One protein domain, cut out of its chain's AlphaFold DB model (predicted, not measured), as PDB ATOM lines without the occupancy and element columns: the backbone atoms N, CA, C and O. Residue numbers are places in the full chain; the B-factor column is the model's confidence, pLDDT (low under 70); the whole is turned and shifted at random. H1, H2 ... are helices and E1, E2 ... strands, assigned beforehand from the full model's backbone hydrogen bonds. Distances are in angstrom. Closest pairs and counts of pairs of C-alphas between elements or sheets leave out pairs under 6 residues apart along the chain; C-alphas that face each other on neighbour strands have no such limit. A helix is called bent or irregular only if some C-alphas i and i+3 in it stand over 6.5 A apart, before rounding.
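Overview. This is residues 122 to 128 and 136 to 310 of the 323 residues of an uncharacterized protein of Brachyspira aalborgi (UniProt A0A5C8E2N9). A strongly twisted sheet of seven strands, curled like part of a barrel, forms the body, with the short helix H2 at the opening between its edge strands E1 and E7 and with H4 packed on the long, bent strand E3. H3 only grazes the sheet, H1 lies off it, and residues 254 to 259 and 299 to 304 stick out. The printed part has 182 residues, in the order E1 E2 E3 E4 H1 H2 E5 E6 H3 H4 E7 E8; the antiparallel sheet runs E1 E2 E3 E4 E5 E6 E7. The class is mixed, helices and strands, with under half of the residues in named elements. The whole is compact, radius of gyration of the C-alphas 16.7 A, spanning 49 by 45 by 33 A.

Along the chain. E1 is residues 142 to 145, from C-alpha 142 at (30.251, 15.559, 105.670); E2 is 151 to 153. E3, residues 156 to 169, is 29.3 A long and bends by 91 degrees at residue 166; E4, 172 to 184, is 26.9 A long and bends by 103 degrees at residue 175. H1 is 192 to 195, H2 203 to 208, E5 220 to 226 (18.9 A) and E6 243 to 248. H3, 258 to 269, is 17.1 A long; H4 is 279 to 285, E7 288 to 293, and E8 304 to 309, ending at C-alpha 309 at (22.393, 13.048, 109.834).

Arrangement. E1 to E4 form a meander, each strand the antiparallel neighbour of the one before. Across E1 and E2, N 144 and O 152 are 3.1 A apart, within hydrogen-bond range, as are N 151 and O 159 of E2 and E3, 2.9 A, and N 160 and O 183 of E3 and E4, 2.8 A. So are N 180 and O 223 of E4 and E5, 2.9 A, N 222 and O 247 of the hairpin E5 and E6, 2.8 A, and N 244 and O 292 of E6 and E7, 2.9 A. H4 is on the sheet at a height of 7.9 A, on the same face as H2; the closest C-alphas of E3 and H4, Ile 167 and Pro 279, are 4.7 A apart. H3 grazes the sheet with residues 265 to 269. E8 pairs with no named strand; its C-alpha of Phe 309 is 5.4 A from that of Tyr 292 in E7, the closest pair, and E1 and E8 are near each other. Every O i to N i+4 pair is within range in H2 and H4, 6 of 8 in H3; H1 is too short for one.

Size, cuts and confidence. The C-alphas of Gly 259 and Gly 301, the two farthest apart, are 52.7 A apart. Residues 129 to 135 are not printed; C-alphas 128 and 136 stand 21.6 A apart across the cut. The links H2 to E5 and E5 to E6 are long. Mean pLDDT of the printed part is 71.0; 81 residues are under 70, among them 187 to 206, 228 to 242 and 292 to 310.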
ATOM      1  N   SER A 122      25.419  10.289 107.331       52.09
ATOM      2  CA  SER A 122      25.370   8.826 107.458       52.09
ATOM      3  C   SER A 122      25.083   8.238 106.069       52.09
ATOM      4  O   SER A 122      24.098   8.595 105.429       52.09
ATOM      5  N   GLY A 123      25.994   7.432 105.520       48.34
ATOM      6  CA  GLY A 123      25.843   6.852 104.177       48.34
ATOM      7  C   GLY A 123      24.503   6.120 103.999       48.34
ATOM      8  O   GLY A 123      23.952   5.589 104.957       48.34
ATOM      9  N   GLY A 124      23.961   6.133 102.775       38.31
ATOM     10  CA  GLY A 124      22.600   5.682 102.455       38.31
ATOM     11  C   GLY A 124      22.258   4.202 102.755       38.31
ATOM     12  O   GLY A 124      23.108   3.411 103.150       38.31
ATOM     13  N   PRO A 125      20.994   3.792 102.515       34.84
ATOM     14  CA  PRO A 125      20.374   2.582 103.081       34.84
ATOM     15  C   PRO A 125      20.769   1.237 102.434       34.84
ATOM     16  O   PRO A 125      20.064   0.248 102.609       34.84
ATOM     17  N   PHE A 126      21.875   1.148 101.692       38.91
ATOM     18  CA  PHE A 126      22.229  -0.073 100.951       38.91
ATOM     19  C   PHE A 126      23.685  -0.476 101.141       38.91
ATOM     20  O   PHE A 126      24.525  -0.318 100.263       38.91
ATOM     21  N   SER A 127      23.978  -1.009 102.318       34.56
ATOM     22  CA  SER A 127      24.844  -2.170 102.561       34.56
ATOM     23  C   SER A 127      25.150  -2.184 104.052       34.56
ATOM     24  O   SER A 127      25.349  -1.137 104.656       34.56
ATOM     25  N   GLY A 128      25.148  -3.367 104.667       37.50
ATOM     26  CA  GLY A 128      25.410  -3.582 106.094       37.50
ATOM     27  C   GLY A 128      26.830  -3.231 106.556       37.50
ATOM     28  O   GLY A 128      27.374  -3.912 107.417       37.50
ATOM     29  N   LEU A 136      38.250  12.379 107.094       44.06
ATOM     30  CA  LEU A 136      38.160  13.848 107.049       44.06
ATOM     31  C   LEU A 136      38.980  14.476 105.896       44.06
ATOM     32  O   LEU A 136      38.764  15.638 105.586       44.06
ATOM     33  N   PHE A 137      39.871  13.723 105.226       47.31
ATOM     34  CA  PHE A 137      40.705  14.219 104.115       47.31
ATOM     35  C   PHE A 137      40.941  13.212 102.969       47.31
ATOM     36  O   PHE A 137      41.951  13.296 102.272       47.31
ATOM     37  N   SER A 138      40.013  12.276 102.728       38.84
ATOM     38  CA  SER A 138      40.022  11.451 101.502       38.84
ATOM     39  C   SER A 138      38.651  10.817 101.208       38.84
ATOM     40  O   SER A 138      38.511   9.596 101.252       38.84
ATOM     41  N   GLY A 139      37.636  11.644 100.916       46.53
ATOM     42  CA  GLY A 139      36.346  11.172 100.385       46.53
ATOM     43  C   GLY A 139      35.078  11.527 101.185       46.53
ATOM     44  O   GLY A 139      34.292  10.645 101.508       46.53
ATOM     45  N   ASP A 140      34.838  12.817 101.449       51.91
ATOM     46  CA  ASP A 140      33.608  13.506 101.014       51.91
ATOM     47  C   ASP A 140      32.207  13.024 101.486       51.91
ATOM     48  O   ASP A 140      31.264  12.965 100.692       51.91
ATOM     49  N   ASN A 141      32.015  12.770 102.790       64.50
ATOM     50  CA  ASN A 141      30.693  12.465 103.386       64.50
ATOM     51  C   ASN A 141      30.339  13.327 104.625       64.50
ATOM     52  O   ASN A 141      29.758  12.838 105.593       64.50
ATOM     53  N   TYR A 142      30.679  14.617 104.627       68.88
ATOM     54  CA  TYR A 142      30.251  15.559 105.670       68.88
ATOM     55  C   TYR A 142      29.933  16.936 105.088       68.88
ATOM     56  O   TYR A 142      30.439  17.311 104.029       68.88
ATOM     57  N   PHE A 143      29.092  17.677 105.799       78.06
ATOM     58  CA  PHE A 143      28.814  19.083 105.552       78.06
ATOM     59  C   PHE A 143      29.701  19.931 106.461       78.06
ATOM     60  O   PHE A 143      29.888  19.602 107.637       78.06
ATOM     61  N   TYR A 144      30.248  21.014 105.919       78.06
ATOM     62  CA  TYR A 144      31.143  21.919 106.640       78.06
ATOM     63  C   TYR A 144      30.671  23.363 106.543       78.06
ATOM     64  O   TYR A 144      30.021  23.731 105.569       78.06
ATOM     65  N   PHE A 145      31.056  24.177 107.525       85.31
ATOM     66  CA  PHE A 145      30.892  25.627 107.481       85.31
ATOM     67  C   PHE A 145      32.205  26.276 107.046       85.31
ATOM     68  O   PHE A 145      33.238  26.054 107.684       85.31
ATOM     69  N   ASP A 146      32.185  27.079 105.984       84.94
ATOM     70  CA  ASP A 146      33.349  27.881 105.594       84.94
ATOM     71  C   ASP A 146      33.543  29.100 106.531       84.94
ATOM     72  O   ASP A 146      32.874  29.258 107.561       84.94
ATOM     73  N   ASP A 147      34.508  29.966 106.226       84.12
ATOM     74  CA  ASP A 147      34.784  31.166 107.035       84.12
ATOM     75  C   ASP A 147      33.662  32.216 106.956       84.12
ATOM     76  O   ASP A 147      33.410  32.958 107.917       84.12
ATOM     77  N   ASN A 148      32.921  32.208 105.847       88.75
ATOM     78  CA  ASN A 148      31.723  33.012 105.619       88.75
ATOM     79  C   ASN A 148      30.456  32.343 106.178       88.75
ATOM     80  O   ASN A 148      29.358  32.849 105.959       88.75
ATOM     81  N   LEU A 149      30.612  31.234 106.908       90.94
ATOM     82  CA  LEU A 149      29.547  30.398 107.460       90.94
ATOM     83  C   LEU A 149      28.694  29.688 106.409       90.94
ATOM     84  O   LEU A 149      27.697  29.091 106.781       90.94
ATOM     85  N   ASN A 150      29.058  29.690 105.128       91.56
ATOM     86  CA  ASN A 150      28.335  28.924 104.117       91.56
ATOM     87  C   ASN A 150      28.449  27.425 104.396       91.56
ATOM     88  O   ASN A 150      29.506  26.957 104.819       91.56
ATOM     89  N   ILE A 151      27.403  26.665 104.071       87.19
ATOM     90  CA  ILE A 151      27.443  25.207 104.182       87.19
ATOM     91  C   ILE A 151      27.927  24.636 102.856       87.19
ATOM     92  O   ILE A 151      27.308  24.852 101.807       87.19
ATOM     93  N   GLY A 152      29.032  23.901 102.909       81.19
ATOM     94  CA  GLY A 152      29.609  23.193 101.779       81.19
ATOM     95  C   GLY A 152      29.503  21.675 101.899       81.19
ATOM     96  O   GLY A 152      29.384  21.118 102.990       81.19
ATOM     97  N   TYR A 153      29.558  21.008 100.749       78.19
ATOM     98  CA  TYR A 153      29.606  19.556 100.598       78.19
ATOM     99  C   TYR A 153      30.473  19.216  99.382       78.19
ATOM    100  O   TYR A 153      30.244  19.757  98.300       78.19
ATOM    101  N   ARG A 154      31.476  18.344  99.548       75.31
ATOM    102  CA  ARG A 154      32.404  17.928  98.469       75.31
ATOM    103  C   ARG A 154      33.053  19.096  97.713       75.31
ATOM    104  O   ARG A 154      33.081  19.130  96.486       75.31
ATOM    105  N   GLY A 155      33.501  20.109  98.455       74.19
ATOM    106  CA  GLY A 155      34.127  21.313  97.895       74.19
ATOM    107  C   GLY A 155      33.171  22.289  97.194       74.19
ATOM    108  O   GLY A 155      33.631  23.293  96.652       74.19
ATOM    109  N   VAL A 156      31.859  22.037  97.213       78.06
ATOM    110  CA  VAL A 156      30.844  22.915  96.615       78.06
ATOM    111  C   VAL A 156      30.018  23.574  97.711       78.06
ATOM    112  O   VAL A 156      29.558  22.906  98.633       78.06
ATOM    113  N   ILE A 157      29.785  24.882  97.597       84.88
ATOM    114  CA  ILE A 157      28.859  25.598  98.480       84.88
ATOM    115  C   ILE A 157      27.423  25.255  98.097       84.88
ATOM    116  O   ILE A 157      26.975  25.561  96.993       84.88
ATOM    117  N   ILE A 158      26.703  24.641  99.034       84.25
ATOM    118  CA  ILE A 158      25.330  24.168  98.841       84.25
ATOM    119  C   ILE A 158      24.291  25.074  99.506       84.25
ATOM    120  O   ILE A 158      23.140  25.140  99.064       84.25
ATOM    121  N   LYS A 159      24.709  25.810 100.541       90.75
ATOM    122  CA  LYS A 159      23.909  26.837 101.201       90.75
ATOM    123  C   LYS A 159      24.749  28.077 101.443       90.75
ATOM    124  O   LYS A 159      25.834  27.981 102.011       90.75
ATOM    125  N   ARG A 160      24.235  29.242 101.059       95.19
ATOM    126  CA  ARG A 160      24.887  30.532 101.319       95.19
ATOM    127  C   ARG A 160      24.319  31.154 102.582       95.19
ATOM    128  O   ARG A 160      23.106  31.299 102.676       95.19
ATOM    129  N   TYR A 161      25.167  31.532 103.527       97.38
ATOM    130  CA  TYR A 161      24.722  32.216 104.739       97.38
ATOM    131  C   TYR A 161      24.153  33.604 104.401       97.38
ATOM    132  O   TYR A 161      24.703  34.310 103.552       97.38
ATOM    133  N   LYS A 162      23.038  33.991 105.031       98.25
ATOM    134  CA  LYS A 162      22.354  35.280 104.791       98.25
ATOM    135  C   LYS A 162      22.121  36.115 106.048       98.25
ATOM    136  O   LYS A 162      21.678  37.251 105.929       98.25
ATOM    137  N   GLY A 163      22.415  35.573 107.223       98.25
ATOM    138  CA  GLY A 163      22.161  36.210 108.513       98.25
ATOM    139  C   GLY A 163      21.644  35.191 109.518       98.25
ATOM    140  O   GLY A 163      21.636  33.995 109.242       98.25
ATOM    141  N   ALA A 164      21.188  35.658 110.670       98.50
ATOM    142  CA  ALA A 164      20.611  34.807 111.700       98.50
ATOM    143  C   ALA A 164      19.254  35.342 112.155       98.50
ATOM    144  O   ALA A 164      18.966  36.537 112.056       98.50
ATOM    145  N   ALA A 165      18.426  34.434 112.655       98.19
ATOM    146  CA  ALA A 165      17.117  34.732 113.205       98.19
ATOM    147  C   ALA A 165      16.978  34.098 114.589       98.19
ATOM    148  O   ALA A 165      17.533  33.032 114.867       98.19
ATOM    149  N   MET A 166      16.208  34.755 115.451       98.12
ATOM    150  CA  MET A 166      15.723  34.134 116.674       98.12
ATOM    151  C   MET A 166      14.540  33.232 116.326       98.12
ATOM    152  O   MET A 166      13.648  33.637 115.581       98.12
ATOM    153  N   ILE A 167      14.519  32.021 116.870       94.56
ATOM    154  CA  ILE A 167      13.429  31.070 116.645       94.56
ATOM    155  C   ILE A 167      13.228  30.204 117.895       94.56
ATOM    156  O   ILE A 167      14.205  29.871 118.572       94.56
ATOM    157  N   PRO A 168      11.989  29.854 118.266       90.44
ATOM    158  CA  PRO A 168      11.743  28.859 119.301       90.44
ATOM    159  C   PRO A 168      12.174  27.454 118.858       90.44
ATOM    160  O   PRO A 168      12.027  27.068 117.693       90.44
ATOM    161  N   TYR A 169      12.630  26.644 119.813       84.00
ATOM    162  CA  TYR A 169      12.748  25.206 119.586       84.00
ATOM    163  C   TYR A 169      11.365  24.615 119.317       84.00
ATOM    164  O   TYR A 169      10.414  24.857 120.065       84.00
ATOM    165  N   ALA A 170      11.238  23.808 118.265       74.62
ATOM    166  CA  ALA A 170       9.941  23.235 117.906       74.62
ATOM    167  C   ALA A 170       9.398  22.270 118.964       74.62
ATOM    168  O   ALA A 170       8.184  22.162 119.138       74.62
ATOM    169  N   ASN A 171      10.293  21.602 119.690       70.62
ATOM    170  CA  ASN A 171       9.965  20.669 120.759       70.62
ATOM    171  C   ASN A 171       9.855  21.329 122.148       70.62
ATOM    172  O   ASN A 171       9.414  20.673 123.089       70.62
ATOM    173  N   GLN A 172      10.187  22.619 122.289       75.62
ATOM    174  CA  GLN A 172      10.118  23.339 123.563       75.62
ATOM    175  C   GLN A 172       9.616  24.778 123.370       75.62
ATOM    176  O   GLN A 172      10.386  25.739 123.305       75.62
ATOM    177  N   ARG A 173       8.286  24.937 123.312       68.81
ATOM    178  CA  ARG A 173       7.648  26.258 123.193       68.81
ATOM    179  C   ARG A 173       8.087  27.198 124.320       68.81
ATOM    180  O   ARG A 173       8.189  26.788 125.474       68.81
ATOM    181  N   GLY A 174       8.328  28.462 123.975       80.69
ATOM    182  CA  GLY A 174       8.806  29.491 124.906       80.69
ATOM    183  C   GLY A 174      10.302  29.415 125.229       80.69
ATOM    184  O   GLY A 174      10.802  30.263 125.964       80.69
ATOM    185  N   THR A 175      11.029  28.433 124.684       88.50
ATOM    186  CA  THR A 175      12.495  28.403 124.729       88.50
ATOM    187  C   THR A 175      13.042  28.780 123.364       88.50
ATOM    188  O   THR A 175      12.810  28.087 122.375       88.50
ATOM    189  N   TYR A 176      13.773  29.887 123.326       93.62
ATOM    190  CA  TYR A 176      14.281  30.487 122.099       93.62
ATOM    191  C   TYR A 176      15.759  30.174 121.908       93.62
ATOM    192  O   TYR A 176      16.500  29.963 122.869       93.62
ATOM    193  N   THR A 177      16.186  30.164 120.657       95.62
ATOM    194  CA  THR A 177      17.573  29.975 120.240       95.62
ATOM    195  C   THR A 177      17.873  30.857 119.037       95.62
ATOM    196  O   THR A 177      16.996  31.565 118.527       95.62
ATOM    197  N   VAL A 178      19.121  30.819 118.591       97.88
ATOM    198  CA  VAL A 178      19.576  31.487 117.376       97.88
ATOM    199  C   VAL A 178      19.788  30.442 116.287       97.88
ATOM    200  O   VAL A 178      20.497  29.454 116.488       97.88
ATOM    201  N   GLY A 179      19.174  30.667 115.127       97.00
ATOM    202  CA  GLY A 179      19.364  29.852 113.935       97.00
ATOM    203  C   GLY A 179      19.996  30.648 112.799       97.00
ATOM    204  O   GLY A 179      19.654  31.811 112.574       97.00
ATOM    205  N   GLY A 180      20.905  30.018 112.059       97.94
ATOM    206  CA  GLY A 180      21.459  30.598 110.842       97.94
ATOM    207  C   GLY A 180      20.452  30.514 109.704       97.94
ATOM    208  O   GLY A 180      19.874  29.455 109.469       97.94
ATOM    209  N   VAL A 181      20.255  31.618 108.989       98.25
ATOM    210  CA  VAL A 181      19.415  31.691 107.794       98.25
ATOM    211  C   VAL A 181      20.283  31.469 106.565       98.25
ATOM    212  O   VAL A 181      21.279  32.167 106.339       98.25
ATOM    213  N   TYR A 182      19.889  30.499 105.755       96.56
ATOM    214  CA  TYR A 182      20.664  30.001 104.633       96.56
ATOM    215  C   TYR A 182      19.868  30.066 103.341       96.56
ATOM    216  O   TYR A 182      18.660  29.903 103.338       96.56
ATOM    217  N   GLU A 183      20.548  30.319 102.228       95.06
ATOM    218  CA  GLU A 183      19.988  30.294 100.881       95.06
ATOM    219  C   GLU A 183      20.445  29.057 100.131       95.06
ATOM    220  O   GLU A 183      21.646  28.815  99.999       95.06
ATOM    221  N   THR A 184      19.496  28.317  99.573       90.06
ATOM    222  CA  THR A 184      19.769  27.168  98.707       90.06
ATOM    223  C   THR A 184      20.482  27.615  97.433       90.06
ATOM    224  O   THR A 184      20.008  28.500  96.721       90.06
ATOM    225  N   ALA A 185      21.640  27.015  97.145       86.06
ATOM    226  CA  ALA A 185      22.495  27.449  96.042       86.06
ATOM    227  C   ALA A 185      22.099  26.885  94.662       86.06
ATOM    228  O   ALA A 185      22.569  27.411  93.655       86.06
ATOM    229  N   PHE A 186      21.257  25.850  94.617       75.88
ATOM    230  CA  PHE A 186      20.879  25.089  93.417       75.88
ATOM    231  C   PHE A 186      19.398  24.694  93.453       75.88
ATOM    232  O   PHE A 186      18.741  24.791  94.491       75.88
ATOM    233  N   ASN A 187      18.877  24.194  92.336       69.75
ATOM    234  CA  ASN A 187      17.528  23.640  92.273       69.75
ATOM    235  C   ASN A 187      17.529  22.172  92.726       69.75
ATOM    236  O   ASN A 187      18.176  21.333  92.108       69.75
ATOM    237  N   GLY A 188      16.776  21.832  93.781       56.62
ATOM    238  CA  GLY A 188      16.707  20.484  94.374       56.62
ATOM    239  C   GLY A 188      16.302  19.344  93.427       56.62
ATOM    240  O   GLY A 188      16.581  18.180  93.715       56.62
ATOM    241  N   TYR A 189      15.656  19.667  92.303       55.12
ATOM    242  CA  TYR A 189      15.066  18.695  91.374       55.12
ATOM    243  C   TYR A 189      15.576  18.815  89.927       55.12
ATOM    244  O   TYR A 189      15.595  17.820  89.203       55.12
ATOM    245  N   ASP A 190      16.041  19.992  89.505       51.12
ATOM    246  CA  ASP A 190      16.505  20.202  88.132       51.12
ATOM    247  C   ASP A 190      17.979  19.818  88.025       51.12
ATOM    248  O   ASP A 190      18.791  20.430  88.700       51.12
ATOM    249  N   GLY A 191      18.292  18.802  87.207       48.19
ATOM    250  CA  GLY A 191      19.529  18.528  86.437       48.19
ATOM    251  C   GLY A 191      20.950  18.844  86.959       48.19
ATOM    252  O   GLY A 191      21.870  18.091  86.642       48.19
ATOM    253  N   ASP A 192      21.159  19.887  87.758       49.75
ATOM    254  CA  ASP A 192      22.428  20.371  88.328       49.75
ATOM    255  C   ASP A 192      23.120  19.344  89.245       49.75
ATOM    256  O   ASP A 192      24.293  19.464  89.601       49.75
ATOM    257  N   TRP A 193      22.418  18.264  89.582       53.75
ATOM    258  CA  TRP A 193      22.881  17.166  90.428       53.75
ATOM    259  C   TRP A 193      23.901  16.232  89.779       53.75
ATOM    260  O   TRP A 193      24.492  15.403  90.478       53.75
ATOM    261  N   GLY A 194      24.168  16.391  88.477       52.81
ATOM    262  CA  GLY A 194      25.280  15.717  87.799       52.81
ATOM    263  C   GLY A 194      26.634  15.955  88.486       52.81
ATOM    264  O   GLY A 194      27.505  15.093  88.424       52.81
ATOM    265  N   VAL A 195      26.773  17.069  89.219       53.06
ATOM    266  CA  VAL A 195      27.972  17.426  89.995       53.06
ATOM    267  C   VAL A 195      28.201  16.502  91.202       53.06
ATOM    268  O   VAL A 195      29.346  16.273  91.586       53.06
ATOM    269  N   PHE A 196      27.145  15.931  91.794       58.94
ATOM    270  CA  PHE A 196      27.243  15.173  93.052       58.94
ATOM    271  C   PHE A 196      27.096  13.651  92.896       58.94
ATOM    272  O   PHE A 196      27.336  12.919  93.861       58.94
ATOM    273  N   GLY A 197      26.758  13.172  91.693       52.38
ATOM    274  CA  GLY A 197      26.592  11.751  91.373       52.38
ATOM    275  C   GLY A 197      25.269  11.162  91.883       52.38
ATOM    276  O   GLY A 197      24.823  11.422  92.998       52.38
ATOM    277  N   TYR A 198      24.618  10.343  91.052       47.53
ATOM    278  CA  TYR A 198      23.263   9.820  91.297       47.53
ATOM    279  C   TYR A 198      23.211   8.583  92.224       47.53
ATOM    280  O   TYR A 198      22.132   8.092  92.551       47.53
ATOM    281  N   SER A 199      24.354   8.038  92.651       44.88
ATOM    282  CA  SER A 199      24.418   6.750  93.351       44.88
ATOM    283  C   SER A 199      24.447   6.905  94.879       44.88
ATOM    284  O   SER A 199      25.487   7.228  95.448       44.88
ATOM    285  N   GLY A 200      23.327   6.609  95.553       48.47
ATOM    286  CA  GLY A 200      23.324   6.248  96.982       48.47
ATOM    287  C   GLY A 200      23.183   7.385  98.004       48.47
ATOM    288  O   GLY A 200      23.816   7.335  99.056       48.47
ATOM    289  N   GLN A 201      22.357   8.398  97.726       56.31
ATOM    290  CA  GLN A 201      22.117   9.505  98.663       56.31
ATOM    291  C   GLN A 201      21.422   9.037  99.952       56.31
ATOM    292  O   GLN A 201      20.444   8.286  99.908       56.31
ATOM    293  N   SER A 202      21.895   9.524 101.099       58.88
ATOM    294  CA  SER A 202      21.153   9.429 102.357       58.88
ATOM    295  C   SER A 202      19.967  10.402 102.347       58.88
ATOM    296  O   SER A 202      19.968  11.413 101.636       58.88
ATOM    297  N   GLN A 203      18.951  10.126 103.162       57.75
ATOM    298  CA  GLN A 203      17.817  11.038 103.333       57.75
ATOM    299  C   GLN A 203      18.254  12.406 103.894       57.75
ATOM    300  O   GLN A 203      17.717  13.427 103.469       57.75
ATOM    301  N   GLY A 204      19.267  12.452 104.768       61.47
ATOM    302  CA  GLY A 204      19.796  13.709 105.312       61.47
ATOM    303  C   GLY A 204      20.453  14.592 104.250       61.47
ATOM    304  O   GLY A 204      20.205  15.796 104.201       61.47
ATOM    305  N   GLN A 205      21.209  13.990 103.327       68.25
ATOM    306  CA  GLN A 205      21.772  14.711 102.187       68.25
ATOM    307  C   GLN A 205      20.673  15.296 101.297       68.25
ATOM    308  O   GLN A 205      20.707  16.487 100.994       68.25
ATOM    309  N   ALA A 206      19.689  14.476 100.912       68.38
ATOM    310  CA  ALA A 206      18.570  14.913 100.082       68.38
ATOM    311  C   ALA A 206      17.784  16.060 100.739       68.38
ATOM    312  O   ALA A 206      17.397  17.007 100.060       68.38
ATOM    313  N   MET A 207      17.591  16.013 102.058       72.25
ATOM    314  CA  MET A 207      16.898  17.066 102.787       72.25
ATOM    315  C   MET A 207      17.700  18.367 102.894       72.25
ATOM    316  O   MET A 207      17.135  19.414 102.617       72.25
ATOM    317  N   ILE A 208      18.984  18.384 103.271       77.06
ATOM    318  CA  ILE A 208      19.743  19.660 103.309       77.06
ATOM    319  C   ILE A 208      19.757  20.302 101.926       77.06
ATOM    320  O   ILE A 208      19.592  21.511 101.783       77.06
ATOM    321  N   MET A 209      19.897  19.469 100.903       74.31
ATOM    322  CA  MET A 209      19.849  19.860  99.504       74.31
ATOM    323  C   MET A 209      18.438  20.226  99.013       74.31
ATOM    324  O   MET A 209      18.268  20.569  97.851       74.31
ATOM    325  N   GLY A 210      17.406  20.165  99.853       72.88
ATOM    326  CA  GLY A 210      16.074  20.606  99.452       72.88
ATOM    327  C   GLY A 210      15.345  19.685  98.471       72.88
ATOM    328  O   GLY A 210      14.343  20.078  97.885       72.88
ATOM    329  N   ARG A 211      15.830  18.459  98.254       71.12
ATOM    330  CA  ARG A 211      15.241  17.511  97.299       71.12
ATOM    331  C   ARG A 211      13.931  16.915  97.806       71.12
ATOM    332  O   ARG A 211      12.997  16.743  97.030       71.12
ATOM    333  N   THR A 212      13.857  16.552  99.082       67.06
ATOM    334  CA  THR A 212      12.678  15.864  99.644       67.06
ATOM    335  C   THR A 212      11.419  16.735  99.587       67.06
ATOM    336  O   THR A 212      10.307  16.233  99.414       67.06
ATOM    337  N   ASP A 213      11.608  18.044  99.695       68.12
ATOM    338  CA  ASP A 213      10.583  19.075  99.804       68.12
ATOM    339  C   ASP A 213      10.591  20.070  98.629       68.12
ATOM    340  O   ASP A 213       9.847  21.044  98.656       68.12
ATOM    341  N   ASN A 214      11.355  19.784  97.566       71.75
ATOM    342  CA  ASN A 214      11.454  20.574  96.331       71.75
ATOM    343  C   ASN A 214      11.893  22.044  96.518       71.75
ATOM    344  O   ASN A 214      11.501  22.904  95.723       71.75
ATOM    345  N   ARG A 215      12.734  22.338  97.516       77.69
ATOM    346  CA  ARG A 215      13.388  23.649  97.645       77.69
ATOM    347  C   ARG A 215      14.211  23.962  96.390       77.69
ATOM    348  O   ARG A 215      14.953  23.121  95.865       77.69
ATOM    349  N   LYS A 216      14.064  25.189  95.902       79.12
ATOM    350  CA  LYS A 216      14.704  25.722  94.697       79.12
ATOM    351  C   LYS A 216      15.879  26.622  95.053       79.12
ATOM    352  O   LYS A 216      16.044  27.042  96.200       79.12
ATOM    353  N   ALA A 217      16.688  26.949  94.050       85.00
ATOM    354  CA  ALA A 217      17.729  27.950  94.191       85.00
ATOM    355  C   ALA A 217      17.095  29.270  94.649       85.00
ATOM    356  O   ALA A 217      16.094  29.717  94.092       85.00
ATOM    357  N   GLY A 218      17.686  29.886  95.667       89.19
ATOM    358  CA  GLY A 218      17.152  31.099  96.274       89.19
ATOM    359  C   GLY A 218      16.219  30.857  97.459       89.19
ATOM    360  O   GLY A 218      16.046  31.786  98.242       89.19
ATOM    361  N   ASP A 219      15.667  29.663  97.670       90.75
ATOM    362  CA  ASP A 219      14.797  29.419  98.830       90.75
ATOM    363  C   ASP A 219      15.614  29.469 100.124       90.75
ATOM    364  O   ASP A 219      16.754  28.975 100.165       90.75
ATOM    365  N   LYS A 220      15.034  30.065 101.171       94.19
ATOM    366  CA  LYS A 220      15.669  30.198 102.479       94.19
ATOM    367  C   LYS A 220      15.152  29.194 103.502       94.19
ATOM    368  O   LYS A 220      13.981  28.813 103.505       94.19
ATOM    369  N   ASP A 221      16.041  28.801 104.398       92.62
ATOM    370  CA  ASP A 221      15.773  27.933 105.537       92.62
ATOM    371  C   ASP A 221      16.576  28.365 106.768       92.62
ATOM    372  O   ASP A 221      17.556  29.106 106.674       92.62
ATOM    373  N   VAL A 222      16.121  27.928 107.940       95.00
ATOM    374  CA  VAL A 222      16.745  28.225 109.230       95.00
ATOM    375  C   VAL A 222      17.337  26.943 109.797       95.00
ATOM    376  O   VAL A 222      16.623  25.966 110.008       95.00
ATOM    377  N   PHE A 223      18.640  26.956 110.046       92.75
ATOM    378  CA  PHE A 223      19.376  25.863 110.673       92.75
ATOM    379  C   PHE A 223      19.582  26.181 112.148       92.75
ATOM    380  O   PHE A 223      20.095  27.246 112.484       92.75
ATOM    381  N   VAL A 224      19.217  25.253 113.023       91.25
ATOM    382  CA  VAL A 224      19.260  25.420 114.477       91.25
ATOM    383  C   VAL A 224      20.026  24.264 115.097       91.25
ATOM    384  O   VAL A 224      19.714  23.105 114.844       91.25
ATOM    385  N   ILE A 225      21.001  24.570 115.949       86.56
ATOM    386  CA  ILE A 225      21.635  23.562 116.804       86.56
ATOM    387  C   ILE A 225      20.676  23.299 117.967       86.56
ATOM    388  O   ILE A 225      20.501  24.153 118.837       86.56
ATOM    389  N   ASN A 226      20.025  22.138 117.959       80.88
ATOM    390  CA  ASN A 226      19.090  21.739 118.998       80.88
ATOM    391  C   ASN A 226      19.826  21.019 120.126       80.88
ATOM    392  O   ASN A 226      20.397  19.949 119.943       80.88
ATOM    393  N   VAL A 227      19.802  21.628 121.307       75.00
ATOM    394  CA  VAL A 227      20.431  21.095 122.519       75.00
ATOM    395  C   VAL A 227      19.427  20.704 123.597       75.00
ATOM    396  O   VAL A 227      19.804  20.493 124.744       75.00
ATOM    397  N   THR A 228      18.148  20.606 123.255       69.62
ATOM    398  CA  THR A 228      17.091  20.239 124.204       69.62
ATOM    399  C   THR A 228      17.007  18.716 124.327       69.62
ATOM    400  O   THR A 228      16.931  17.991 123.334       69.62
ATOM    401  N   GLY A 229      17.117  18.203 125.556       58.41
ATOM    402  CA  GLY A 229      17.098  16.766 125.832       58.41
ATOM    403  C   GLY A 229      15.701  16.250 126.184       58.41
ATOM    404  O   GLY A 229      14.816  17.009 126.563       58.41
ATOM    405  N   GLU A 230      15.516  14.925 126.155       50.38
ATOM    406  CA  GLU A 230      14.256  14.250 126.536       50.38
ATOM    407  C   GLU A 230      13.770  14.619 127.955       50.38
ATOM    408  O   GLU A 230      12.572  14.647 128.215       50.38
ATOM    409  N   LYS A 231      14.692  14.937 128.877       48.53
ATOM    410  CA  LYS A 231      14.368  15.298 130.270       48.53
ATOM    411  C   LYS A 231      13.805  16.711 130.435       48.53
ATOM    412  O   LYS A 231      13.187  16.978 131.462       48.53
ATOM    413  N   ASP A 232      13.994  17.585 129.449       49.47
ATOM    414  CA  ASP A 232      13.515  18.972 129.488       49.47
ATOM    415  C   ASP A 232      12.064  19.103 128.988       49.47
ATOM    416  O   ASP A 232      11.495  20.197 128.985       49.47
ATOM    417  N   ILE A 233      11.447  17.985 128.580       48.06
ATOM    418  CA  ILE A 233      10.146  17.937 127.912       48.06
ATOM    419  C   ILE A 233       9.211  17.029 128.719       48.06
ATOM    420  O   ILE A 233       9.233  15.801 128.627       48.06
ATOM    421  N   GLY A 234       8.348  17.643 129.527       43.00
ATOM    422  CA  GLY A 234       7.150  16.961 130.000       43.00
ATOM    423  C   GLY A 234       6.280  16.608 128.792       43.00
ATOM    424  O   GLY A 234       5.875  17.501 128.061       43.00
ATOM    425  N   VAL A 235       5.982  15.317 128.630       34.62
ATOM    426  CA  VAL A 235       5.097  14.682 127.628       34.62
ATOM    427  C   VAL A 235       5.561  14.653 126.156       34.62
ATOM    428  O   VAL A 235       5.617  15.664 125.474       34.62
ATOM    429  N   GLY A 236       5.687  13.427 125.620       35.66
ATOM    430  CA  GLY A 236       5.333  13.118 124.226       35.66
ATOM    431  C   GLY A 236       6.489  12.912 123.244       35.66
ATOM    432  O   GLY A 236       6.964  13.840 122.609       35.66
ATOM    433  N   ARG A 237       6.870  11.643 123.065       39.41
ATOM    434  CA  ARG A 237       7.783  11.111 122.038       39.41
ATOM    435  C   ARG A 237       7.449  11.666 120.644       39.41
ATOM    436  O   ARG A 237       6.393  11.299 120.141       39.41
ATOM    437  N   GLN A 238       8.328  12.462 120.021       43.16
ATOM    438  CA  GLN A 238       8.408  12.605 118.545       43.16
ATOM    439  C   GLN A 238       9.592  13.463 118.041       43.16
ATOM    440  O   GLN A 238      10.023  13.252 116.914       43.16
ATOM    441  N   PHE A 239      10.181  14.339 118.869       46.62
ATOM    442  CA  PHE A 239      11.377  15.146 118.550       46.62
ATOM    443  C   PHE A 239      12.386  15.067 119.709       46.62
ATOM    444  O   PHE A 239      12.555  16.013 120.481       46.62
ATOM    445  N   ASN A 240      12.977  13.884 119.896       46.88
ATOM    446  CA  ASN A 240      13.803  13.567 121.060       46.88
ATOM    447  C   ASN A 240      15.284  13.496 120.660       46.88
ATOM    448  O   ASN A 240      15.674  12.554 119.970       46.88
ATOM    449  N   GLY A 241      16.109  14.423 121.153       52.78
ATOM    450  CA  GLY A 241      17.566  14.324 121.062       52.78
ATOM    451  C   GLY A 241      18.265  15.655 120.817       52.78
ATOM    452  O   GLY A 241      17.706  16.586 120.248       52.78
ATOM    453  N   TYR A 242      19.525  15.723 121.236       65.94
ATOM    454  CA  TYR A 242      20.447  16.752 120.768       65.94
ATOM    455  C   TYR A 242      20.640  16.598 119.260       65.94
ATOM    456  O   TYR A 242      20.512  15.482 118.771       65.94
ATOM    457  N   GLY A 243      20.910  17.657 118.501       75.25
ATOM    458  CA  GLY A 243      20.845  17.547 117.051       75.25
ATOM    459  C   GLY A 243      20.858  18.856 116.273       75.25
ATOM    460  O   GLY A 243      21.229  19.913 116.778       75.25
ATOM    461  N   LEU A 244      20.453  18.760 115.011       80.19
ATOM    462  CA  LEU A 244      20.257  19.891 114.114       80.19
ATOM    463  C   LEU A 244      18.805  19.901 113.642       80.19
ATOM    464  O   LEU A 244      18.332  18.909 113.093       80.19
ATOM    465  N   ASP A 245      18.131  21.031 113.794       82.62
ATOM    466  CA  ASP A 245      16.817  21.270 113.210       82.62
ATOM    467  C   ASP A 245      16.954  22.143 111.968       82.62
ATOM    468  O   ASP A 245      17.716  23.112 111.945       82.62
ATOM    469  N   VAL A 246      16.192  21.808 110.931       86.12
ATOM    470  CA  VAL A 246      16.067  22.626 109.726       86.12
ATOM    471  C   VAL A 246      14.607  23.003 109.563       86.12
ATOM    472  O   VAL A 246      13.756  22.128 109.398       86.12
ATOM    473  N   TYR A 247      14.338  24.301 109.597       88.81
ATOM    474  CA  TYR A 247      13.017  24.886 109.419       88.81
ATOM    475  C   TYR A 247      12.936  25.540 108.044       88.81
ATOM    476  O   TYR A 247      13.869  26.227 107.627       88.81
ATOM    477  N   TRP A 248      11.825  25.368 107.340       88.50
ATOM    478  CA  TRP A 248      11.642  25.962 106.019       88.50
ATOM    479  C   TRP A 248      10.175  26.274 105.734       88.50
ATOM    480  O   TRP A 248       9.261  25.834 106.436       88.50
ATOM    481  N   LYS A 249       9.967  27.038 104.660       86.75
ATOM    482  CA  LYS A 249       8.660  27.202 104.034       86.75
ATOM    483  C   LYS A 249       8.514  26.192 102.908       86.75
ATOM    484  O   LYS A 249       9.254  26.258 101.928       86.75
ATOM    485  N   SER A 250       7.579  25.262 103.034       76.25
ATOM    486  CA  SER A 250       7.264  24.303 101.985       76.25
ATOM    487  C   SER A 250       6.714  25.037 100.768       76.25
ATOM    488  O   SER A 250       5.656  25.663 100.817       76.25
ATOM    489  N   THR A 251       7.421  24.917  99.650       70.50
ATOM    490  CA  THR A 251       6.973  25.390  98.334       70.50
ATOM    491  C   THR A 251       6.184  24.315  97.581       70.50
ATOM    492  O   THR A 251       5.774  24.522  96.441       70.50
ATOM    493  N   ARG A 252       5.951  23.159  98.222       64.94
ATOM    494  CA  ARG A 252       5.181  22.036  97.692       64.94
ATOM    495  C   ARG A 252       3.854  21.926  98.433       64.94
ATOM    496  O   ARG A 252       3.811  21.435  99.564       64.94
ATOM    497  N   THR A 253       2.752  22.288  97.787       51.97
ATOM    498  CA  THR A 253       1.441  21.799  98.222       51.97
ATOM    499  C   THR A 253       1.203  20.390  97.662       51.97
ATOM    500  O   THR A 253       1.460  20.093  96.500       51.97
ATOM    501  N   ALA A 254       0.730  19.454  98.497       46.53
ATOM    502  CA  ALA A 254       0.423  18.072  98.083       46.53
ATOM    503  C   ALA A 254      -0.749  17.969  97.074       46.53
ATOM    504  O   ALA A 254      -1.123  16.874  96.656       46.53
ATOM    505  N   ARG A 255      -1.335  19.101  96.680       40.12
ATOM    506  CA  ARG A 255      -2.311  19.250  95.602       40.12
ATOM    507  C   ARG A 255      -1.823  20.383  94.716       40.12
ATOM    508  O   ARG A 255      -1.575  21.456  95.238       40.12
ATOM    509  N   ALA A 256      -1.686  20.110  93.423       41.62
ATOM    510  CA  ALA A 256      -1.216  21.030  92.394       41.62
ATOM    511  C   ALA A 256      -2.148  22.248  92.218       41.62
ATOM    512  O   ALA A 256      -2.859  22.358  91.222       41.62
ATOM    513  N   ASP A 257      -2.138  23.161  93.184       47.25
ATOM    514  CA  ASP A 257      -2.791  24.461  93.098       47.25
ATOM    515  C   ASP A 257      -1.712  25.501  92.781       47.25
ATOM    516  O   ASP A 257      -1.183  26.163  93.675       47.25
ATOM    517  N   TYR A 258      -1.389  25.629  91.490       46.34
ATOM    518  CA  TYR A 258      -0.294  26.442  90.935       46.34
ATOM    519  C   TYR A 258      -0.136  27.851  91.554       46.34
ATOM    520  O   TYR A 258       0.983  28.334  91.689       46.34
ATOM    521  N   GLY A 259      -1.222  28.502  91.992       51.91
ATOM    522  CA  GLY A 259      -1.162  29.840  92.600       51.91
ATOM    523  C   GLY A 259      -0.645  29.898  94.047       51.91
ATOM    524  O   GLY A 259      -0.174  30.951  94.477       51.91
ATOM    525  N   ARG A 260      -0.709  28.800  94.817       58.56
ATOM    526  CA  ARG A 260      -0.178  28.758  96.197       58.56
ATOM    527  C   ARG A 260       1.325  28.499  96.234       58.56
ATOM    528  O   ARG A 260       2.002  29.009  97.126       58.56
ATOM    529  N   ASP A 261       1.842  27.775  95.248       67.12
ATOM    530  CA  ASP A 261       3.261  27.426  95.169       67.12
ATOM    531  C   ASP A 261       4.125  28.649  94.801       67.12
ATOM    532  O   ASP A 261       5.206  28.828  95.358       67.12
ATOM    533  N   GLU A 262       3.632  29.552  93.942       71.19
ATOM    534  CA  GLU A 262       4.329  30.806  93.597       71.19
ATOM    535  C   GLU A 262       4.410  31.780  94.779       71.19
ATOM    536  O   GLU A 262       5.453  32.392  95.013       71.19
ATOM    537  N   GLN A 263       3.336  31.898  95.565       75.94
ATOM    538  CA  GLN A 263       3.322  32.735  96.769       75.94
ATOM    539  C   GLN A 263       4.235  32.171  97.861       75.94
ATOM    540  O   GLN A 263       4.980  32.926  98.486       75.94
ATOM    541  N   ALA A 264       4.212  30.852  98.075       78.31
ATOM    542  CA  ALA A 264       5.115  30.188  99.008       78.31
ATOM    543  C   ALA A 264       6.582  30.329  98.571       78.31
ATOM    544  O   ALA A 264       7.439  30.614  99.407       78.31
ATOM    545  N   ALA A 265       6.861  30.213  97.269       80.69
ATOM    546  CA  ALA A 265       8.191  30.439  96.713       80.69
ATOM    547  C   ALA A 265       8.653  31.886  96.933       80.69
ATOM    548  O   ALA A 265       9.704  32.096  97.537       80.69
ATOM    549  N   ALA A 266       7.846  32.881  96.551       87.06
ATOM    550  CA  ALA A 266       8.164  34.293  96.765       87.06
ATOM    551  C   ALA A 266       8.407  34.610  98.249       87.06
ATOM    552  O   ALA A 266       9.364  35.308  98.588       87.06
ATOM    553  N   TRP A 267       7.590  34.044  99.144       92.19
ATOM    554  CA  TRP A 267       7.787  34.181 100.583       92.19
ATOM    555  C   TRP A 267       9.124  33.580 101.026       92.19
ATOM    556  O   TRP A 267       9.896  34.242 101.718       92.19
ATOM    557  N   SER A 268       9.418  32.351 100.596       90.94
ATOM    558  CA  SER A 268      10.629  31.619 100.990       90.94
ATOM    559  C   SER A 268      11.918  32.272 100.499       90.94
ATOM    560  O   SER A 268      12.972  32.033 101.077       90.94
ATOM    561  N   GLN A 269      11.854  33.091  99.448       93.06
ATOM    562  CA  GLN A 269      13.026  33.705  98.831       93.06
ATOM    563  C   GLN A 269      13.375  35.075  99.424       93.06
ATOM    564  O   GLN A 269      14.551  35.464  99.392       93.06
ATOM    565  N   ASP A 270      12.399  35.788  99.995       95.75
ATOM    566  CA  ASP A 270      12.606  37.101 100.612       95.75
ATOM    567  C   ASP A 270      13.189  36.965 102.023       95.75
ATOM    568  O   ASP A 270      12.533  36.524 102.965       95.75
ATOM    569  N   ILE A 271      14.437  37.405 102.185       96.50
ATOM    570  CA  ILE A 271      15.169  37.335 103.453       96.50
ATOM    571  C   ILE A 271      14.462  38.075 104.600       96.50
ATOM    572  O   ILE A 271      14.580  37.669 105.758       96.50
ATOM    573  N   ARG A 272      13.676  39.114 104.296       96.19
ATOM    574  CA  ARG A 272      12.928  39.900 105.295       96.19
ATOM    575  C   ARG A 272      11.822  39.089 105.966       96.19
ATOM    576  O   ARG A 272      11.358  39.461 107.039       96.19
ATOM    577  N   ASN A 273      11.429  37.963 105.370       96.44
ATOM    578  CA  ASN A 273      10.489  37.027 105.975       96.44
ATOM    579  C   ASN A 273      11.121  36.144 107.061       96.44
ATOM    580  O   ASN A 273      10.388  35.421 107.734       96.44
ATOM    581  N   PHE A 274      12.441  36.234 107.257       97.06
ATOM    582  CA  PHE A 274      13.206  35.427 108.207       97.06
ATOM    583  C   PHE A 274      13.880  36.287 109.280       97.06
ATOM    584  O   PHE A 274      13.651  36.081 110.469       97.06
ATOM    585  N   ILE A 275      14.705  37.258 108.880       96.94
ATOM    586  CA  ILE A 275      15.527  38.040 109.817       96.94
ATOM    587  C   ILE A 275      14.751  39.216 110.420       96.94
ATOM    588  O   ILE A 275      13.906  39.819 109.761       96.94
ATOM    589  N   GLY A 276      15.042  39.560 111.678       95.81
ATOM    590  CA  GLY A 276      14.424  40.707 112.357       95.81
ATOM    591  C   GLY A 276      12.948  40.516 112.728       95.81
ATOM    592  O   GLY A 276      12.296  41.459 113.187       95.81
ATOM    593  N   ARG A 277      12.396  39.319 112.513       95.31
ATOM    594  CA  ARG A 277      10.991  39.005 112.777       95.31
ATOM    595  C   ARG A 277      10.765  38.533 114.200       95.31
ATOM    596  O   ARG A 277      11.639  37.938 114.818       95.31
ATOM    597  N   ASP A 278       9.542  38.771 114.666       95.38
ATOM    598  CA  ASP A 278       9.033  38.150 115.882       95.38
ATOM    599  C   ASP A 278       9.205  36.618 115.796       95.38
ATOM    600  O   ASP A 278       8.770  36.026 114.799       95.38
ATOM    601  N   PRO A 279       9.852  35.980 116.786       94.88
ATOM    602  CA  PRO A 279      10.274  34.584 116.686       94.88
ATOM    603  C   PRO A 279       9.094  33.602 116.639       94.88
ATOM    604  O   PRO A 279       9.148  32.605 115.916       94.88
ATOM    605  N   ASP A 280       8.004  33.888 117.355       91.56
ATOM    606  CA  ASP A 280       6.801  33.050 117.338       91.56
ATOM    607  C   ASP A 280       6.026  33.210 116.022       91.56
ATOM    608  O   ASP A 280       5.539  32.229 115.448       91.56
ATOM    609  N   GLY A 281       5.959  34.435 115.496       91.62
ATOM    610  CA  GLY A 281       5.433  34.723 114.165       91.62
ATOM    611  C   GLY A 281       6.232  34.044 113.051       91.62
ATOM    612  O   GLY A 281       5.629  33.481 112.138       91.62
ATOM    613  N   LEU A 282       7.566  34.044 113.143       93.06
ATOM    614  CA  LEU A 282       8.440  33.331 112.212       93.06
ATOM    615  C   LEU A 282       8.153  31.826 112.230       93.06
ATOM    616  O   LEU A 282       7.890  31.254 111.173       93.06
ATOM    617  N   LEU A 283       8.146  31.193 113.413       89.19
ATOM    618  CA  LEU A 283       7.856  29.760 113.528       89.19
ATOM    619  C   LEU A 283       6.477  29.414 112.952       89.19
ATOM    620  O   LEU A 283       6.331  28.370 112.331       89.19
ATOM    621  N   ARG A 284       5.464  30.263 113.153       87.25
ATOM    622  CA  ARG A 284       4.112  30.016 112.632       87.25
ATOM    623  C   ARG A 284       4.050  30.032 111.104       87.25
ATOM    624  O   ARG A 284       3.252  29.292 110.531       87.25
ATOM    625  N   ASP A 285       4.836  30.889 110.459       88.56
ATOM    626  CA  ASP A 285       4.822  31.019 108.999       88.56
ATOM    627  C   ASP A 285       5.649  29.920 108.309       88.56
ATOM    628  O   ASP A 285       5.341  29.550 107.168       88.56
ATOM    629  N   LEU A 286       6.651  29.376 109.009       86.25
ATOM    630  CA  LEU A 286       7.388  28.171 108.629       86.25
ATOM    631  C   LEU A 286       6.506  26.939 108.886       86.25
ATOM    632  O   LEU A 286       6.077  26.672 110.003       86.25
ATOM    633  N   ASP A 287       6.206  26.179 107.840       76.38
ATOM    634  CA  ASP A 287       5.312  25.015 107.907       76.38
ATOM    635  C   ASP A 287       6.056  23.677 107.813       76.38
ATOM    636  O   ASP A 287       5.435  22.630 107.986       76.38
ATOM    637  N   GLY A 288       7.372  23.699 107.583       75.31
ATOM    638  CA  GLY A 288       8.235  22.526 107.586       75.31
ATOM    639  C   GLY A 288       9.304  22.594 108.671       75.31
ATOM    640  O   GLY A 288      10.005  23.596 108.808       75.31
ATOM    641  N   ILE A 289       9.460  21.496 109.410       78.44
ATOM    642  CA  ILE A 289      10.629  21.232 110.249       78.44
ATOM    643  C   ILE A 289      11.080  19.784 110.085       78.44
ATOM    644  O   ILE A 289      10.265  18.866 109.956       78.44
ATOM    645  N   HIS A 290      12.393  19.585 110.112       77.31
ATOM    646  CA  HIS A 290      13.016  18.278 110.180       77.31
ATOM    647  C   HIS A 290      14.128  18.300 111.222       77.31
ATOM    648  O   HIS A 290      14.954  19.212 111.216       77.31
ATOM    649  N   HIS A 291      14.142  17.285 112.081       75.19
ATOM    650  CA  HIS A 291      15.132  17.112 113.135       75.19
ATOM    651  C   HIS A 291      16.109  15.997 112.776       75.19
ATOM    652  O   HIS A 291      15.694  14.926 112.329       75.19
ATOM    653  N   TYR A 292      17.393  16.234 113.022       69.25
ATOM    654  CA  TYR A 292      18.461  15.252 112.871       69.25
ATOM    655  C   TYR A 292      19.146  15.025 114.206       69.25
ATOM    656  O   TYR A 292      19.669  15.966 114.798       69.25
ATOM    657  N   GLY A 293      19.146  13.775 114.659       61.84
ATOM    658  CA  GLY A 293      19.617  13.415 115.989       61.84
ATOM    659  C   GLY A 293      21.138  13.309 116.118       61.84
ATOM    660  O   GLY A 293      21.874  12.954 115.204       61.84
ATOM    661  N   TRP A 294      21.618  13.554 117.323       57.94
ATOM    662  CA  TRP A 294      22.985  13.351 117.763       57.94
ATOM    663  C   TRP A 294      23.172  11.889 118.144       57.94
ATOM    664  O   TRP A 294      22.602  11.411 119.126       57.94
ATOM    665  N   THR A 295      24.019  11.175 117.415       49.06
ATOM    666  CA  THR A 295      24.576   9.920 117.913       49.06
ATOM    667  C   THR A 295      26.013  10.219 118.307       49.06
ATOM    668  O   THR A 295      26.866  10.408 117.445       49.06
ATOM    669  N   GLY A 296      26.256  10.367 119.610       45.78
ATOM    670  CA  GLY A 296      27.515  10.835 120.191       45.78
ATOM    671  C   GLY A 296      28.710   9.904 119.993       45.78
ATOM    672  O   GLY A 296      29.268   9.404 120.969       45.78
ATOM    673  N   ASN A 297      29.126   9.678 118.750       43.19
ATOM    674  CA  ASN A 297      30.361   8.978 118.462       43.19
ATOM    675  C   ASN A 297      31.523   9.964 118.550       43.19
ATOM    676  O   ASN A 297      31.685  10.864 117.733       43.19
ATOM    677  N   TRP A 298      32.349   9.770 119.572       40.69
ATOM    678  CA  TRP A 298      33.638  10.422 119.697       40.69
ATOM    679  C   TRP A 298      34.547   9.794 118.643       40.69
ATOM    680  O   TRP A 298      35.137   8.737 118.873       40.69
ATOM    681  N   ALA A 299      34.619  10.388 117.451       38.75
ATOM    682  CA  ALA A 299      35.598   9.988 116.454       38.75
ATOM    683  C   ALA A 299      37.005  10.258 117.018       38.75
ATOM    684  O   ALA A 299      37.515  11.361 116.899       38.75
ATOM    685  N   GLY A 300      37.587   9.249 117.681       36.22
ATOM    686  CA  GLY A 300      38.947   9.175 118.230       36.22
ATOM    687  C   GLY A 300      39.705  10.501 118.363       36.22
ATOM    688  O   GLY A 300      40.381  10.917 117.426       36.22
ATOM    689  N   GLY A 301      39.636  11.114 119.547       43.81
ATOM    690  CA  GLY A 301      40.341  12.351 119.902       43.81
ATOM    691  C   GLY A 301      39.375  13.415 120.426       43.81
ATOM    692  O   GLY A 301      38.338  13.664 119.827       43.81
ATOM    693  N   ASN A 302      39.698  14.041 121.558       48.91
ATOM    694  CA  ASN A 302      38.827  14.949 122.329       48.91
ATOM    695  C   ASN A 302      38.518  16.314 121.655       48.91
ATOM    696  O   ASN A 302      38.251  17.290 122.350       48.91
ATOM    697  N   THR A 303      38.604  16.420 120.328       55.06
ATOM    698  CA  THR A 303      38.620  17.692 119.576       55.06
ATOM    699  C   THR A 303      37.431  17.869 118.629       55.06
ATOM    700  O   THR A 303      37.411  18.802 117.829       55.06
ATOM    701  N   TRP A 304      36.439  16.981 118.673       58.03
ATOM    702  CA  TRP A 304      35.386  16.927 117.657       58.03
ATOM    703  C   TRP A 304      33.995  16.895 118.287       58.03
ATOM    704  O   TRP A 304      33.726  16.042 119.133       58.03
ATOM    705  N   MET A 305      33.101  17.778 117.828       61.88
ATOM    706  CA  MET A 305      31.661  17.613 118.029       61.88
ATOM    707  C   MET A 305      30.996  17.248 116.711       61.88
ATOM    708  O   MET A 305      31.000  18.006 115.742       61.88
ATOM    709  N   GLU A 306      30.417  16.054 116.712       61.50
ATOM    710  CA  GLU A 306      29.787  15.429 115.563       61.50
ATOM    711  C   GLU A 306      28.275  15.381 115.776       61.50
ATOM    712  O   GLU A 306      27.803  14.801 116.755       61.50
ATOM    713  N   ILE A 307      27.510  15.963 114.850       61.47
ATOM    714  CA  ILE A 307      26.069  15.710 114.736       61.47
ATOM    715  C   ILE A 307      25.843  14.782 113.547       61.47
ATOM    716  O   ILE A 307      26.328  15.036 112.442       61.47
ATOM    717  N   HIS A 308      25.115  13.692 113.784       53.22
ATOM    718  CA  HIS A 308      24.770  12.734 112.748       53.22
ATOM    719  C   HIS A 308      23.524  13.185 111.986       53.22
ATOM    720  O   HIS A 308      22.483  13.495 112.554       53.22
ATOM    721  N   PHE A 309      23.587  13.122 110.662       56.19
ATOM    722  CA  PHE A 309      22.393  13.048 109.834       56.19
ATOM    723  C   PHE A 309      21.933  11.597 109.747       56.19
ATOM    724  O   PHE A 309      22.105  10.960 108.708       56.19
ATOM    725  N   GLU A 310      21.377  11.042 110.819       42.50
ATOM    726  CA  GLU A 310      20.546   9.846 110.693       42.50
ATOM    727  C   GLU A 310      19.113  10.311 110.488       42.50
ATOM    728  O   GLU A 310      18.485  10.867 111.388       42.50
TER     729      GLU A 310